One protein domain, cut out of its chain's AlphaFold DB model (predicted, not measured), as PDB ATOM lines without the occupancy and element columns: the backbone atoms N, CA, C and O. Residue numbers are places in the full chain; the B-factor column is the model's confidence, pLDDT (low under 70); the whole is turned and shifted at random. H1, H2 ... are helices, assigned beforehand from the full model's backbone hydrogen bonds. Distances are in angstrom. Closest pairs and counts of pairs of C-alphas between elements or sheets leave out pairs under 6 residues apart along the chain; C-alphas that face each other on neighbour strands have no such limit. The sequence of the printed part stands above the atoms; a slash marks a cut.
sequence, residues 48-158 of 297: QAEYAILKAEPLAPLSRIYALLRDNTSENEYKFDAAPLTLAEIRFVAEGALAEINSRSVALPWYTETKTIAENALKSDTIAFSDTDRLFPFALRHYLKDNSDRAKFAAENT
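What this domain is: This is residues 48 to 158 of the 297 residues of an uncharacterized protein of Escherichia coli (UniProt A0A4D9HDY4). H5 runs through the middle, crossing H3; H4 folds back along H3, H2 packs on H5, H1 on H3 and H6 on H2. Residues 73 to 78 stick out. The printed part, 111 residues with six named helices, H1 to H6, is all helix and compact, radius of gyration of the C-alphas 13.6 A, spans 41, 31 and 30 A.

How they stand to each other: H1, residues 48 to 56, touches H3, residues 87 to 103, at 88 to 92 alone, closest C-alphas 51 and 88, 4.7 A. H2, residues 59 to 71, touches H6, residues 147 to 157, closest C-alphas 63 and 157, 6.6 A. H3 touches H5, residues 129 to 143, closest C-alphas 96 and 139, 4.1 A, and makes a hairpin with H4, residues 109 to 121. O i to N i+4 pairs are within hydrogen-bond range throughout, save H4, 8 of 9, and H5, 9 of 11.

Where its parts are: H3 spans 23.9 A. H1 begins at (212.279, 201.140, 232.869); H6 ends at (194.567, 181.510, 237.423).

The domain as a whole: The printed part has no cut. The H2 to H3 link is long; residues 73 to 80 have pLDDT under 70.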
ATOM      1  N   GLN A  48     211.184 201.815 232.142       76.94
ATOM      2  CA  GLN A  48     212.279 201.140 232.869       76.94
ATOM      3  C   GLN A  48     211.934 200.876 234.340       76.94
ATOM      4  O   GLN A  48     212.215 199.792 234.855       76.94
ATOM      5  N   ALA A  49     211.338 201.864 235.012       79.00
ATOM      6  CA  ALA A  49     210.934 201.742 236.409       79.00
ATOM      7  C   ALA A  49     209.782 200.736 236.566       79.00
ATOM      8  O   ALA A  49     209.841 199.863 237.434       79.00
ATOM      9  N   GLU A  50     208.773 200.812 235.694       87.31
ATOM     10  CA  GLU A  50     207.679 199.840 235.629       87.31
ATOM     11  C   GLU A  50     208.231 198.431 235.381       87.31
ATOM     12  O   GLU A  50     207.984 197.530 236.175       87.31
ATOM     13  N   TYR A  51     209.076 198.254 234.368       89.81
ATOM     14  CA  TYR A  51     209.732 196.994 234.029       89.81
ATOM     15  C   TYR A  51     210.530 196.413 235.207       89.81
ATOM     16  O   TYR A  51     210.431 195.216 235.486       89.81
ATOM     17  N   ALA A  52     211.280 197.237 235.944       86.06
ATOM     18  CA  ALA A  52     211.996 196.794 237.141       86.06
ATOM     19  C   ALA A  52     211.041 196.260 238.225       86.06
ATOM     20  O   ALA A  52     211.338 195.233 238.842       86.06
ATOM     21  N   ILE A  53     209.880 196.900 238.412       88.94
ATOM     22  CA  ILE A  53     208.823 196.430 239.321       88.94
ATOM     23  C   ILE A  53     208.235 195.105 238.820       88.94
ATOM     24  O   ILE A  53     208.120 194.163 239.605       88.94
ATOM     25  N   LEU A  54     207.939 194.989 237.517       95.31
ATOM     26  CA  LEU A  54     207.394 193.758 236.929       95.31
ATOM     27  C   LEU A  54     208.316 192.556 237.179       95.31
ATOM     28  O   LEU A  54     207.844 191.470 237.501       95.31
ATOM     29  N   LYS A  55     209.637 192.743 237.072       93.75
ATOM     30  CA  LYS A  55     210.622 191.688 237.368       93.75
ATOM     31  C   LYS A  55     210.710 191.334 238.845       93.75
ATOM     32  O   LYS A  55     210.973 190.177 239.161       93.75
ATOM     33  N   ALA A  56     210.592 192.326 239.723       89.56
ATOM     34  CA  ALA A  56     210.712 192.126 241.162       89.56
ATOM     35  C   ALA A  56     209.522 191.328 241.715       89.56
ATOM     36  O   ALA A  56     209.707 190.467 242.573       89.56
ATOM     37  N   GLU A  57     208.320 191.574 241.187       93.62
ATOM     38  CA  GLU A  57     207.078 190.926 241.618       93.62
ATOM     39  C   GLU A  57     206.296 190.361 240.413       93.62
ATOM     40  O   GLU A  57     205.249 190.891 240.037       93.62
ATOM     41  N   PRO A  58     206.766 189.262 239.790       96.12
ATOM     42  CA  PRO A  58     206.263 188.813 238.488       96.12
ATOM     43  C   PRO A  58     204.874 188.164 238.523       96.12
ATOM     44  O   PRO A  58     204.216 188.060 237.489       96.12
ATOM     45  N   LEU A  59     204.390 187.723 239.688       95.00
ATOM     46  CA  LEU A  59     203.132 186.973 239.795       95.00
ATOM     47  C   LEU A  59     201.915 187.793 239.329       95.00
ATOM     48  O   LEU A  59     201.073 187.296 238.578       95.00
ATOM     49  N   ALA A  60     201.826 189.052 239.763       94.50
ATOM     50  CA  ALA A  60     200.725 189.950 239.419       94.50
ATOM     51  C   ALA A  60     200.666 190.283 237.912       94.50
ATOM     52  O   ALA A  60     199.605 190.071 237.314       94.50
ATOM     53  N   PRO A  61     201.756 190.734 237.254       96.69
ATOM     54  CA  PRO A  61     201.729 190.988 235.816       96.69
ATOM     55  C   PRO A  61     201.520 189.719 234.993       96.69
ATOM     56  O   PRO A  61     200.746 189.753 234.039       96.69
ATOM     57  N   LEU A  62     202.106 188.580 235.379       97.81
ATOM     58  CA  LEU A  62     201.825 187.311 234.700       97.81
ATOM     59  C   LEU A  62     200.338 186.948 234.775       97.81
ATOM     60  O   LEU A  62     199.775 186.498 233.781       97.81
ATOM     61  N   SER A  63     199.684 187.178 235.918       96.12
ATOM     62  CA  SER A  63     198.255 186.875 236.092       96.12
ATOM     63  C   SER A  63     197.376 187.815 235.263       96.12
ATOM     64  O   SER A  63     196.422 187.373 234.621       96.12
ATOM     65  N   ARG A  64     197.732 189.107 235.200       95.50
ATOM     66  CA  ARG A  64     197.077 190.086 234.314       95.50
ATOM     67  C   ARG A  64     197.191 189.667 232.847       95.50
ATOM     68  O   ARG A  64     196.180 189.623 232.147       95.50
ATOM     69  N   ILE A  65     198.404 189.359 232.385       96.38
ATOM     70  CA  ILE A  65     198.660 188.983 230.989       96.38
ATOM     71  C   ILE A  65     197.968 187.656 230.665       96.38
ATOM     72  O   ILE A  65     197.347 187.531 229.616       96.38
ATOM     73  N   TYR A  66     197.979 186.687 231.580       95.38
ATOM     74  CA  TYR A  66     197.222 185.450 231.411       95.38
ATOM     75  C   TYR A  66     195.719 185.694 231.273       95.38
ATOM     76  O   TYR A  66     195.094 185.106 230.393       95.38
ATOM     77  N   ALA A  67     195.128 186.558 232.105       92.38
ATOM     78  CA  ALA A  67     193.711 186.897 231.997       92.38
ATOM     79  C   ALA A  67     193.391 187.512 230.625       92.38
ATOM     80  O   ALA A  67     192.436 187.090 229.977       92.38
ATOM     81  N   LEU A  68     194.251 188.412 230.135       91.81
ATOM     82  CA  LEU A  68     194.158 188.969 228.785       91.81
ATOM     83  C   LEU A  68     194.209 187.869 227.703       91.81
ATOM     84  O   LEU A  68     193.371 187.857 226.801       91.81
ATOM     85  N   LEU A  69     195.154 186.927 227.810       91.31
ATOM     86  CA  LEU A  69     195.309 185.791 226.888       91.31
ATOM     87  C   LEU A  69     194.121 184.825 226.915       91.31
ATOM     88  O   LEU A  69     193.707 184.294 225.884       91.31
ATOM     89  N   ARG A  70     193.572 184.586 228.104       86.69
ATOM     90  CA  ARG A  70     192.415 183.721 228.318       86.69
ATOM     91  C   ARG A  70     191.147 184.328 227.729       86.69
ATOM     92  O   ARG A  70     190.366 183.588 227.147       86.69
ATOM     93  N   ASP A  71     190.937 185.631 227.889       80.12
ATOM     94  CA  ASP A  71     189.670 186.280 227.539       80.12
ATOM     95  C   ASP A  71     189.546 186.572 226.026       80.12
ATOM     96  O   ASP A  71     188.438 186.751 225.515       80.12
ATOM     97  N   ASN A  72     190.650 186.541 225.269       72.44
ATOM     98  CA  ASN A  72     190.649 186.669 223.805       72.44
ATOM     99  C   ASN A  72     190.438 185.312 223.101       72.44
ATOM    100  O   ASN A  72     191.299 184.814 222.368       72.44
ATOM    101  N   THR A  73     189.299 184.665 223.351       64.06
ATOM    102  CA  THR A  73     188.915 183.428 222.652       64.06
ATOM    103  C   THR A  73     188.201 183.722 221.332       64.06
ATOM    104  O   THR A  73     187.728 184.828 221.076       64.06
ATOM    105  N   SER A  74     188.082 182.707 220.470       54.19
ATOM    106  CA  SER A  74     187.396 182.790 219.170       54.19
ATOM    107  C   SER A  74     185.929 183.238 219.232       54.19
ATOM    108  O   SER A  74     185.381 183.570 218.187       54.19
ATOM    109  N   GLU A  75     185.320 183.231 220.419       52.12
ATOM    110  CA  GLU A  75     183.925 183.605 220.679       52.12
ATOM    111  C   GLU A  75     183.754 185.083 221.078       52.12
ATOM    112  O   GLU A  75     182.625 185.542 221.228       52.12
ATOM    113  N   ASN A  76     184.846 185.837 221.242       53.69
ATOM    114  CA  ASN A  76     184.792 187.252 221.598       53.69
ATOM    115  C   ASN A  76     184.713 188.123 220.328       53.69
ATOM    116  O   ASN A  76     185.547 188.001 219.429       53.69
ATOM    117  N   GLU A  77     183.704 188.997 220.241       51.31
ATOM    118  CA  GLU A  77     183.453 189.875 219.078       51.31
ATOM    119  C   GLU A  77     184.567 190.928 218.893       51.31
ATOM    120  O   GLU A  77     184.781 191.444 217.798       51.31
ATOM    121  N   TYR A  78     185.349 191.172 219.950       55.34
ATOM    122  CA  TYR A  78     186.497 192.072 219.975       55.34
ATOM    123  C   TYR A  78     187.804 191.277 220.037       55.34
ATOM    124  O   TYR A  78     188.363 191.056 221.111       55.34
ATOM    125  N   LYS A  79     188.305 190.838 218.877       62.44
ATOM    126  CA  LYS A  79     189.666 190.298 218.780       62.44
ATOM    127  C   LYS A  79     190.662 191.445 218.731       62.44
ATOM    128  O   LYS A  79     190.571 192.321 217.875       62.44
ATOM    129  N   PHE A  80     191.619 191.421 219.644       67.31
ATOM    130  CA  PHE A  80     192.758 192.322 219.587       67.31
ATOM    131  C   PHE A  80     193.775 191.785 218.578       67.31
ATOM    132  O   PHE A  80     194.333 190.710 218.794       67.31
ATOM    133  N   ASP A  81     194.034 192.529 217.501       80.06
ATOM    134  CA  ASP A  81     195.154 192.231 216.596       80.06
ATOM    135  C   ASP A  81     196.492 192.539 217.294       80.06
ATOM    136  O   ASP A  81     197.408 191.713 217.314       80.06
ATOM    137  N   ALA A  82     196.572 193.702 217.950       86.75
ATOM    138  CA  ALA A  82     197.678 194.102 218.818       86.75
ATOM    139  C   ALA A  82     197.307 193.906 220.293       86.75
ATOM    140  O   ALA A  82     196.238 194.336 220.727       86.75
ATOM    141  N   ALA A  83     198.190 193.284 221.075       89.00
ATOM    142  CA  ALA A  83     197.956 193.078 222.498       89.00
ATOM    143  C   ALA A  83     197.973 194.426 223.251       89.00
ATOM    144  O   ALA A  83     198.904 195.210 223.053       89.00
ATOM    145  N   PRO A  84     197.002 194.700 224.143       91.69
ATOM    146  CA  PRO A  84     196.972 195.911 224.969       91.69
ATOM    147  C   PRO A  84     197.972 195.829 226.141       91.69
ATOM    148  O   PRO A  84     197.597 195.817 227.319       91.69
ATOM    149  N   LEU A  85     199.258 195.734 225.804       93.69
ATOM    150  CA  LEU A  85     200.382 195.715 226.736       93.69
ATOM    151  C   LEU A  85     201.086 197.074 226.770       93.69
ATOM    152  O   LEU A  85     201.175 197.756 225.750       93.69
ATOM    153  N   THR A  86     201.600 197.455 227.940       93.12
ATOM    154  CA  THR A  86     202.525 198.595 228.055       93.12
ATOM    155  C   THR A  86     203.893 198.230 227.466       93.12
ATOM    156  O   THR A  86     204.204 197.051 227.290       93.12
ATOM    157  N   LEU A  87     204.747 199.223 227.187       92.25
ATOM    158  CA  LEU A  87     206.127 198.965 226.738       92.25
ATOM    159  C   LEU A  87     206.895 198.085 227.740       92.25
ATOM    160  O   LEU A  87     207.576 197.138 227.336       92.25
ATOM    161  N   ALA A  88     206.681 198.320 229.037       93.19
ATOM    162  CA  ALA A  88     207.281 197.535 230.110       93.19
ATOM    163  C   ALA A  88     206.828 196.080 230.071       93.19
ATOM    164  O   ALA A  88     207.636 195.175 230.271       93.19
ATOM    165  N   GLU A  89     205.555 195.834 229.773       96.50
ATOM    166  CA  GLU A  89     204.995 194.490 229.660       96.50
ATOM    167  C   GLU A  89     205.449 193.764 228.391       96.50
ATOM    168  O   GLU A  89     205.770 192.575 228.456       96.50
ATOM    169  N   ILE A  90     205.539 194.468 227.254       96.38
ATOM    170  CA  ILE A  90     206.123 193.926 226.015       96.38
ATOM    171  C   ILE A  90     207.552 193.469 226.300       96.38
ATOM    172  O   ILE A  90     207.920 192.328 226.007       96.38
ATOM    173  N   ARG A  91     208.341 194.333 226.943       95.62
ATOM    174  CA  ARG A  91     209.712 194.025 227.337       95.62
ATOM    175  C   ARG A  91     209.785 192.885 228.350       95.62
ATOM    176  O   ARG A  91     210.624 191.998 228.206       95.62
ATOM    177  N   PHE A  92     208.904 192.874 229.346       97.31
ATOM    178  CA  PHE A  92     208.796 191.820 230.351       97.31
ATOM    179  C   PHE A  92     208.581 190.449 229.721       97.31
ATOM    180  O   PHE A  92     209.351 189.527 230.000       97.31
ATOM    181  N   VAL A  93     207.604 190.327 228.824       97.94
ATOM    182  CA  VAL A  93     207.310 189.071 228.129       97.94
ATOM    183  C   VAL A  93     208.444 188.685 227.177       97.94
ATOM    184  O   VAL A  93     208.898 187.542 227.200       97.94
ATOM    185  N   ALA A  94     208.949 189.623 226.372       97.56
ATOM    186  CA  ALA A  94     209.974 189.335 225.374       97.56
ATOM    187  C   ALA A  94     211.335 188.969 225.990       97.56
ATOM    188  O   ALA A  94     211.927 187.958 225.604       97.56
ATOM    189  N   GLU A  95     211.826 189.729 226.976       96.88
ATOM    190  CA  GLU A  95     213.087 189.399 227.654       96.88
ATOM    191  C   GLU A  95     212.975 188.098 228.454       96.88
ATOM    192  O   GLU A  95     213.895 187.280 228.410       96.88
ATOM    193  N   GLY A  96     211.843 187.872 229.135       97.25
ATOM    194  CA  GLY A  96     211.600 186.628 229.864       97.25
ATOM    195  C   GLY A  96     211.622 185.418 228.931       97.25
ATOM    196  O   GLY A  96     212.330 184.445 229.189       97.25
ATOM    197  N   ALA A  97     210.920 185.507 227.798       97.25
ATOM    198  CA  ALA A  97     210.901 184.447 226.801       97.25
ATOM    199  C   ALA A  97     212.292 184.165 226.213       97.25
ATOM    200  O   ALA A  97     212.702 183.007 226.126       97.25
ATOM    201  N   LEU A  98     213.053 185.208 225.858       96.38
ATOM    202  CA  LEU A  98     214.425 185.054 225.359       96.38
ATOM    203  C   LEU A  98     215.338 184.396 226.386       96.38
ATOM    204  O   LEU A  98     216.123 183.516 226.030       96.38
ATOM    205  N   ALA A  99     215.261 184.824 227.642       95.75
ATOM    206  CA  ALA A  99     216.098 184.287 228.700       95.75
ATOM    207  C   ALA A  99     215.792 182.808 228.967       95.75
ATOM    208  O   ALA A  99     216.725 182.014 229.076       95.75
ATOM    209  N   GLU A 100     214.513 182.419 228.998       94.94
ATOM    210  CA  GLU A 100     214.108 181.014 229.090       94.94
ATOM    211  C   GLU A 100     214.627 180.203 227.897       94.94
ATOM    212  O   GLU A 100     215.325 179.212 228.098       94.94
ATOM    213  N   ILE A 101     214.361 180.637 226.660       93.44
ATOM    214  CA  ILE A 101     214.786 179.919 225.447       93.44
ATOM    215  C   ILE A 101     216.307 179.741 225.412       93.44
ATOM    216  O   ILE A 101     216.787 178.642 225.141       93.44
ATOM    217  N   ASN A 102     217.070 180.796 225.717       92.25
ATOM    218  CA  ASN A 102     218.532 180.739 225.730       92.25
ATOM    219  C   ASN A 102     219.086 179.877 226.880       92.25
ATOM    220  O   ASN A 102     220.243 179.469 226.818       92.25
ATOM    221  N   SER A 103     218.293 179.608 227.924       90.75
ATOM    222  CA  SER A 103     218.696 178.741 229.037       90.75
ATOM    223  C   SER A 103     218.457 177.251 228.773       90.75
ATOM    224  O   SER A 103     219.048 176.408 229.451       90.75
ATOM    225  N   ARG A 104     217.615 176.905 227.788       88.06
ATOM    226  CA  ARG A 104     217.306 175.508 227.459       88.06
ATOM    227  C   ARG A 104     218.515 174.823 226.830       88.06
ATOM    228  O   ARG A 104     219.149 175.344 225.918       88.06
ATOM    229  N   SER A 105     218.797 173.606 227.287       81.62
ATOM    230  CA  SER A 105     219.916 172.788 226.797       81.62
ATOM    231  C   SER A 105     219.702 172.245 225.382       81.62
ATOM    232  O   SER A 105     220.666 171.914 224.694       81.62
ATOM    233  N   VAL A 106     218.444 172.150 224.941       84.00
ATOM    234  CA  VAL A 106     218.059 171.612 223.636       84.00
ATOM    235  C   VAL A 106     217.450 172.716 222.782       84.00
ATOM    236  O   VAL A 106     216.426 173.291 223.142       84.00
ATOM    237  N   ALA A 107     218.043 172.973 221.617       83.62
ATOM    238  CA  ALA A 107     217.511 173.908 220.634       83.62
ATOM    239  C   ALA A 107     216.541 173.189 219.683       83.62
ATOM    240  O   ALA A 107     216.963 172.502 218.754       83.62
ATOM    241  N   LEU A 108     215.235 173.339 219.918       85.94
ATOM    242  CA  LEU A 108     214.203 172.805 219.025       85.94
ATOM    243  C   LEU A 108     213.922 173.795 217.878       85.94
ATOM    244  O   LEU A 108     214.011 175.005 218.097       85.94
ATOM    245  N   PRO A 109     213.552 173.333 216.666       86.19
ATOM    246  CA  PRO A 109     213.446 174.202 215.487       86.19
ATOM    247  C   PRO A 109     212.574 175.454 215.687       86.19
ATOM    248  O   PRO A 109     212.971 176.557 215.306       86.19
ATOM    249  N   TRP A 110     211.427 175.312 216.360       84.69
ATOM    250  CA  TRP A 110     210.475 176.405 216.608       84.69
ATOM    251  C   TRP A 110     210.947 177.438 217.647       84.69
ATOM    252  O   TRP A 110     210.371 178.525 217.747       84.69
ATOM    253  N   TYR A 111     212.016 177.159 218.400       90.00
ATOM    254  CA  TYR A 111     212.620 178.164 219.283       90.00
ATOM    255  C   TYR A 111     213.243 179.309 218.488       90.00
ATOM    256  O   TYR A 111     213.237 180.442 218.959       90.00
ATOM    257  N   THR A 112     213.705 179.052 217.263       89.94
ATOM    258  CA  THR A 112     214.267 180.088 216.382       89.94
ATOM    259  C   THR A 112     213.213 181.122 215.984       89.94
ATOM    260  O   THR A 112     213.457 182.326 216.054       89.94
ATOM    261  N   GLU A 113     212.019 180.657 215.610       91.19
ATOM    262  CA  GLU A 113     210.888 181.535 215.295       91.19
ATOM    263  C   GLU A 113     210.476 182.342 216.531       91.19
ATOM    264  O   GLU A 113     210.388 183.565 216.476       91.19
ATOM    265  N   THR A 114     210.326 181.673 217.677       93.38
ATOM    266  CA  THR A 114     209.936 182.317 218.942       93.38
ATOM    267  C   THR A 114     210.957 183.371 219.390       93.38
ATOM    268  O   THR A 114     210.586 184.462 219.818       93.38
ATOM    269  N   LYS A 115     212.254 183.092 219.221       94.75
ATOM    270  CA  LYS A 115     213.342 184.044 219.473       94.75
ATOM    271  C   LYS A 115     213.243 185.272 218.570       94.75
ATOM    272  O   LYS A 115     213.360 186.390 219.057       94.75
ATOM    273  N   THR A 116     212.968 185.066 217.284       95.44
ATOM    274  CA  THR A 116     212.789 186.160 216.319       95.44
ATOM    275  C   THR A 116     211.609 187.052 216.711       95.44
ATOM    276  O   THR A 116     211.728 188.275 216.686       95.44
ATOM    277  N   ILE A 117     210.488 186.455 217.132       96.25
ATOM    278  CA  ILE A 117     209.312 187.188 217.623       96.25
ATOM    279  C   ILE A 117     209.686 188.064 218.825       96.25
ATOM    280  O   ILE A 117     209.385 189.256 218.832       96.25
ATOM    281  N   ALA A 118     210.395 187.510 219.810       96.62
ATOM    282  CA  ALA A 118     210.812 188.267 220.986       96.62
ATOM    283  C   ALA A 118     211.813 189.389 220.652       96.62
ATOM    284  O   ALA A 118     211.669 190.509 221.134       96.62
ATOM    285  N   GLU A 119     212.800 189.133 219.790       95.12
ATOM    286  CA  GLU A 119     213.758 190.154 219.342       95.12
ATOM    287  C   GLU A 119     213.088 191.293 218.563       95.12
ATOM    288  O   GLU A 119     213.542 192.436 218.636       95.12
ATOM    289  N   ASN A 120     212.021 190.997 217.817       93.88
ATOM    290  CA  ASN A 120     211.225 192.003 217.119       93.88
ATOM    291  C   ASN A 120     210.350 192.801 218.090       93.88
ATOM    292  O   ASN A 120     210.287 194.023 217.973       93.88
ATOM    293  N   ALA A 121     209.740 192.137 219.075       94.12
ATOM    294  CA  ALA A 121     208.957 192.788 220.121       94.12
ATOM    295  C   ALA A 121     209.791 193.812 220.910       94.12
ATOM    296  O   ALA A 121     209.314 194.907 221.171       94.12
ATOM    297  N   LEU A 122     211.065 193.521 221.202       90.75
ATOM    298  CA  LEU A 122     211.970 194.462 221.886       90.75
ATOM    299  C   LEU A 122     212.339 195.712 221.070       90.75
ATOM    300  O   LEU A 122     212.890 196.660 221.622       90.75
ATOM    301  N   LYS A 123     212.095 195.702 219.758       88.94
ATOM    302  CA  LYS A 123     212.380 196.823 218.847       88.94
ATOM    303  C   LYS A 123     211.116 197.589 218.455       88.94
ATOM    304  O   LYS A 123     211.204 198.512 217.650       88.94
ATOM    305  N   SER A 124     209.959 197.163 218.952       86.75
ATOM    306  CA  SER A 124     208.644 197.650 218.557       86.75
ATOM    307  C   SER A 124     207.905 198.195 219.771       86.75
ATOM    308  O   SER A 124     207.977 197.626 220.855       86.75
ATOM    309  N   ASP A 125     207.117 199.245 219.563       84.31
ATOM    310  CA  ASP A 125     206.246 199.805 220.604       84.31
ATOM    311  C   ASP A 125     204.935 199.014 220.771       84.31
ATOM    312  O   ASP A 125     204.087 199.340 221.599       84.31
ATOM    313  N   THR A 126     204.735 197.984 219.946       90.69
ATOM    314  CA  THR A 126     203.537 197.138 219.922       90.69
ATOM    315  C   THR A 126     203.906 195.684 219.662       90.69
ATOM    316  O   THR A 126     204.938 195.384 219.055       90.69
ATOM    317  N   ILE A 127     203.036 194.769 220.077       94.56
ATOM    318  CA  ILE A 127     203.182 193.337 219.826       94.56
ATOM    319  C   ILE A 127     201.837 192.755 219.396       94.56
ATOM    320  O   ILE A 127     200.787 193.139 219.916       94.56
ATOM    321  N   ALA A 128     201.857 191.822 218.445       93.44
ATOM    322  CA  ALA A 128     200.652 191.102 218.065       93.44
ATOM    323  C   ALA A 128     200.151 190.238 219.231       93.44
ATOM    324  O   ALA A 128     200.923 189.721 220.047       93.44
ATOM    325  N   PHE A 129     198.840 190.031 219.295       92.56
ATOM    326  CA  PHE A 129     198.267 189.176 220.328       92.56
ATOM    327  C   PHE A 129     198.763 187.731 220.228       92.56
ATOM    328  O   PHE A 129     199.153 187.132 221.229       92.56
ATOM    329  N   SER A 130     198.808 187.185 219.011       91.50
ATOM    330  CA  SER A 130     199.335 185.842 218.746       91.50
ATOM    331  C   SER A 130     200.798 185.690 219.154       91.50
ATOM    332  O   SER A 130     201.210 184.620 219.591       91.50
ATOM    333  N   ASP A 131     201.580 186.759 219.024       95.06
ATOM    334  CA  ASP A 131     202.987 186.767 219.403       95.06
ATOM    335  C   ASP A 131     203.129 186.792 220.922       95.06
ATOM    336  O   ASP A 131     203.887 186.004 221.479       95.06
ATOM    337  N   THR A 132     202.317 187.600 221.609       95.56
ATOM    338  CA  THR A 132     202.234 187.578 223.079       95.56
ATOM    339  C   THR A 132     201.882 186.183 223.588       95.56
ATOM    340  O   THR A 132     202.535 185.683 224.502       95.56
ATOM    341  N   ASP A 133     200.896 185.529 222.968       93.88
ATOM    342  CA  ASP A 133     200.466 184.178 223.335       93.88
ATOM    343  C   ASP A 133     201.583 183.137 223.164       93.88
ATOM    344  O   ASP A 133     201.744 182.245 223.993       93.88
ATOM    345  N   ARG A 134     202.413 183.284 222.122       94.12
ATOM    346  CA  ARG A 134     203.583 182.424 221.879       94.12
ATOM    347  C   ARG A 134     204.724 182.672 222.864       94.12
ATOM    348  O   ARG A 134     205.427 181.730 223.220       94.12
ATOM    349  N   LEU A 135     204.941 183.919 223.281       97.06
ATOM    350  CA  LEU A 135     206.036 184.284 224.186       97.06
ATOM    351  C   LEU A 135     205.703 184.024 225.660       97.06
ATOM    352  O   LEU A 135     206.590 183.675 226.442       97.06
ATOM    353  N   PHE A 136     204.437 184.186 226.048       97.69
ATOM    354  CA  PHE A 136     204.004 184.157 227.442       97.69
ATOM    355  C   PHE A 136     204.413 182.890 228.214       97.69
ATOM    356  O   PHE A 136     204.946 183.047 229.314       97.69
ATOM    357  N   PRO A 137     204.255 181.656 227.689       95.88
ATOM    358  CA  PRO A 137     204.644 180.455 228.428       95.88
ATOM    359  C   PRO A 137     206.135 180.441 228.801       95.88
ATOM    360  O   PRO A 137     206.499 180.100 229.927       95.88
ATOM    361  N   PHE A 138     207.004 180.898 227.895       96.12
ATOM    362  CA  PHE A 138     208.440 181.003 228.160       96.12
ATOM    363  C   PHE A 138     208.749 182.090 229.195       96.12
ATOM    364  O   PHE A 138     209.548 181.866 230.102       96.12
ATOM    365  N   ALA A 139     208.084 183.246 229.104       97.75
ATOM    366  CA  ALA A 139     208.226 184.310 230.095       97.75
ATOM    367  C   ALA A 139     207.789 183.846 231.494       97.75
ATOM    368  O   ALA A 139     208.509 184.057 232.469       97.75
ATOM    369  N   LEU A 140     206.653 183.151 231.592       97.81
ATOM    370  CA  LEU A 140     206.164 182.588 232.845       97.81
ATOM    371  C   LEU A 140     207.190 181.643 233.470       97.81
ATOM    372  O   LEU A 140     207.497 181.779 234.653       97.81
ATOM    373  N   ARG A 141     207.758 180.725 232.679       95.00
ATOM    374  CA  ARG A 141     208.768 179.779 233.172       95.00
ATOM    375  C   ARG A 141     210.064 180.465 233.601       95.00
ATOM    376  O   ARG A 141     210.663 180.048 234.590       95.00
ATOM    377  N   HIS A 142     210.458 181.540 232.916       96.38
ATOM    378  CA  HIS A 142     211.627 182.332 233.291       96.38
ATOM    379  C   HIS A 142     211.482 182.983 234.671       96.38
ATOM    380  O   HIS A 142     212.406 182.924 235.489       96.38
ATOM    381  N   TYR A 143     210.345 183.645 234.904       96.75
ATOM    382  CA  TYR A 143     210.126 184.433 236.115       96.75
ATOM    383  C   TYR A 143     209.667 183.581 237.299       96.75
ATOM    384  O   TYR A 143     210.066 183.854 238.428       96.75
ATOM    385  N   LEU A 144     208.879 182.531 237.057       95.75
ATOM    386  CA  LEU A 144     208.457 181.564 238.072       95.75
ATOM    387  C   LEU A 144     209.302 180.295 237.931       95.75
ATOM    388  O   LEU A 144     208.865 179.302 237.346       95.75
ATOM    389  N   LYS A 145     210.539 180.336 238.434       89.25
ATOM    390  CA  LYS A 145     211.502 179.225 238.299       89.25
ATOM    391  C   LYS A 145     211.128 178.008 239.134       89.25
ATOM    392  O   LYS A 145     211.320 176.875 238.682       89.25
ATOM    393  N   ASP A 146     210.566 178.242 240.311       90.31
ATOM    394  CA  ASP A 146     210.226 177.186 241.251       90.31
ATOM    395  C   ASP A 146     208.884 176.540 240.904       90.31
ATOM    396  O   ASP A 146     207.906 177.202 240.548       90.31
ATOM    397  N   ASN A 147     208.824 175.213 241.054       86.50
ATOM    398  CA  ASN A 147     207.591 174.447 240.851       86.50
ATOM    399  C   ASN A 147     206.458 174.931 241.766       86.50
ATOM    400  O   ASN A 147     205.301 174.921 241.354       86.50
ATOM    401  N   SER A 148     206.774 175.380 242.984       89.69
ATOM    402  CA  SER A 148     205.783 175.920 243.921       89.69
ATOM    403  C   SER A 148     205.133 177.201 243.409       89.69
ATOM    404  O   SER A 148     203.919 177.353 243.529       89.69
ATOM    405  N   ASP A 149     205.911 178.097 242.800       91.62
ATOM    406  CA  ASP A 149     205.408 179.377 242.302       91.62
ATOM    407  C   ASP A 149     204.563 179.186 241.046       91.62
ATOM    408  O   ASP A 149     203.494 179.787 240.929       91.62
ATOM    409  N   ARG A 150     204.974 178.283 240.145       91.88
ATOM    410  CA  ARG A 150     204.140 177.887 238.999       91.88
ATOM    411  C   ARG A 150     202.856 177.193 239.436       91.88
ATOM    412  O   ARG A 150     201.795 177.503 238.907       91.88
ATOM    413  N   ALA A 151     202.919 176.301 240.425       88.69
ATOM    414  CA  ALA A 151     201.731 175.644 240.964       88.69
ATOM    415  C   ALA A 151     200.771 176.652 241.615       88.69
ATOM    416  O   ALA A 151     199.562 176.579 241.397       88.69
ATOM    417  N   LYS A 152     201.306 177.628 242.362       89.94
ATOM    418  CA  LYS A 152     200.528 178.730 242.934       89.94
ATOM    419  C   LYS A 152     199.870 179.566 241.839       89.94
ATOM    420  O   LYS A 152     198.657 179.759 241.874       89.94
ATOM    421  N   PHE A 153     200.644 179.997 240.846       94.25
ATOM    422  CA  PHE A 153     200.127 180.721 239.689       94.25
ATOM    423  C   PHE A 153     199.000 179.944 239.002       94.25
ATOM    424  O   PHE A 153     197.932 180.501 238.744       94.25
ATOM    425  N   ALA A 154     199.213 178.650 238.746       92.12
ATOM    426  CA  ALA A 154     198.235 177.802 238.090       92.12
ATOM    427  C   ALA A 154     196.950 177.679 238.918       92.12
ATOM    428  O   ALA A 154     195.859 177.818 238.368       92.12
ATOM    429  N   ALA A 155     197.053 177.476 240.233       87.69
ATOM    430  CA  ALA A 155     195.899 177.391 241.127       87.69
ATOM    431  C   ALA A 155     195.087 178.700 241.173       87.69
ATOM    432  O   ALA A 155     193.857 178.658 241.155       87.69
ATOM    433  N   GLU A 156     195.758 179.855 241.179       90.19
ATOM    434  CA  GLU A 156     195.117 181.177 241.221       90.19
ATOM    435  C   GLU A 156     194.455 181.570 239.891       90.19
ATOM    436  O   GLU A 156     193.438 182.268 239.890       90.19
ATOM    437  N   ASN A 157     194.993 181.099 238.763       92.19
ATOM    438  CA  ASN A 157     194.567 181.510 237.423       92.19
ATOM    439  C   ASN A 157     193.728 180.462 236.672       92.19
ATOM    440  O   ASN A 157     193.218 180.735 235.584       92.19
ATOM    441  N   THR A 158     193.541 179.270 237.240       90.56
ATOM    442  CA  THR A 158     192.794 178.184 236.595       90.56
ATOM    443  C   THR A 158     191.330 178.565 236.311       90.56
ATOM    444  O   THR A 158     190.602 178.942 237.232       90.56
TER     445      THR A 158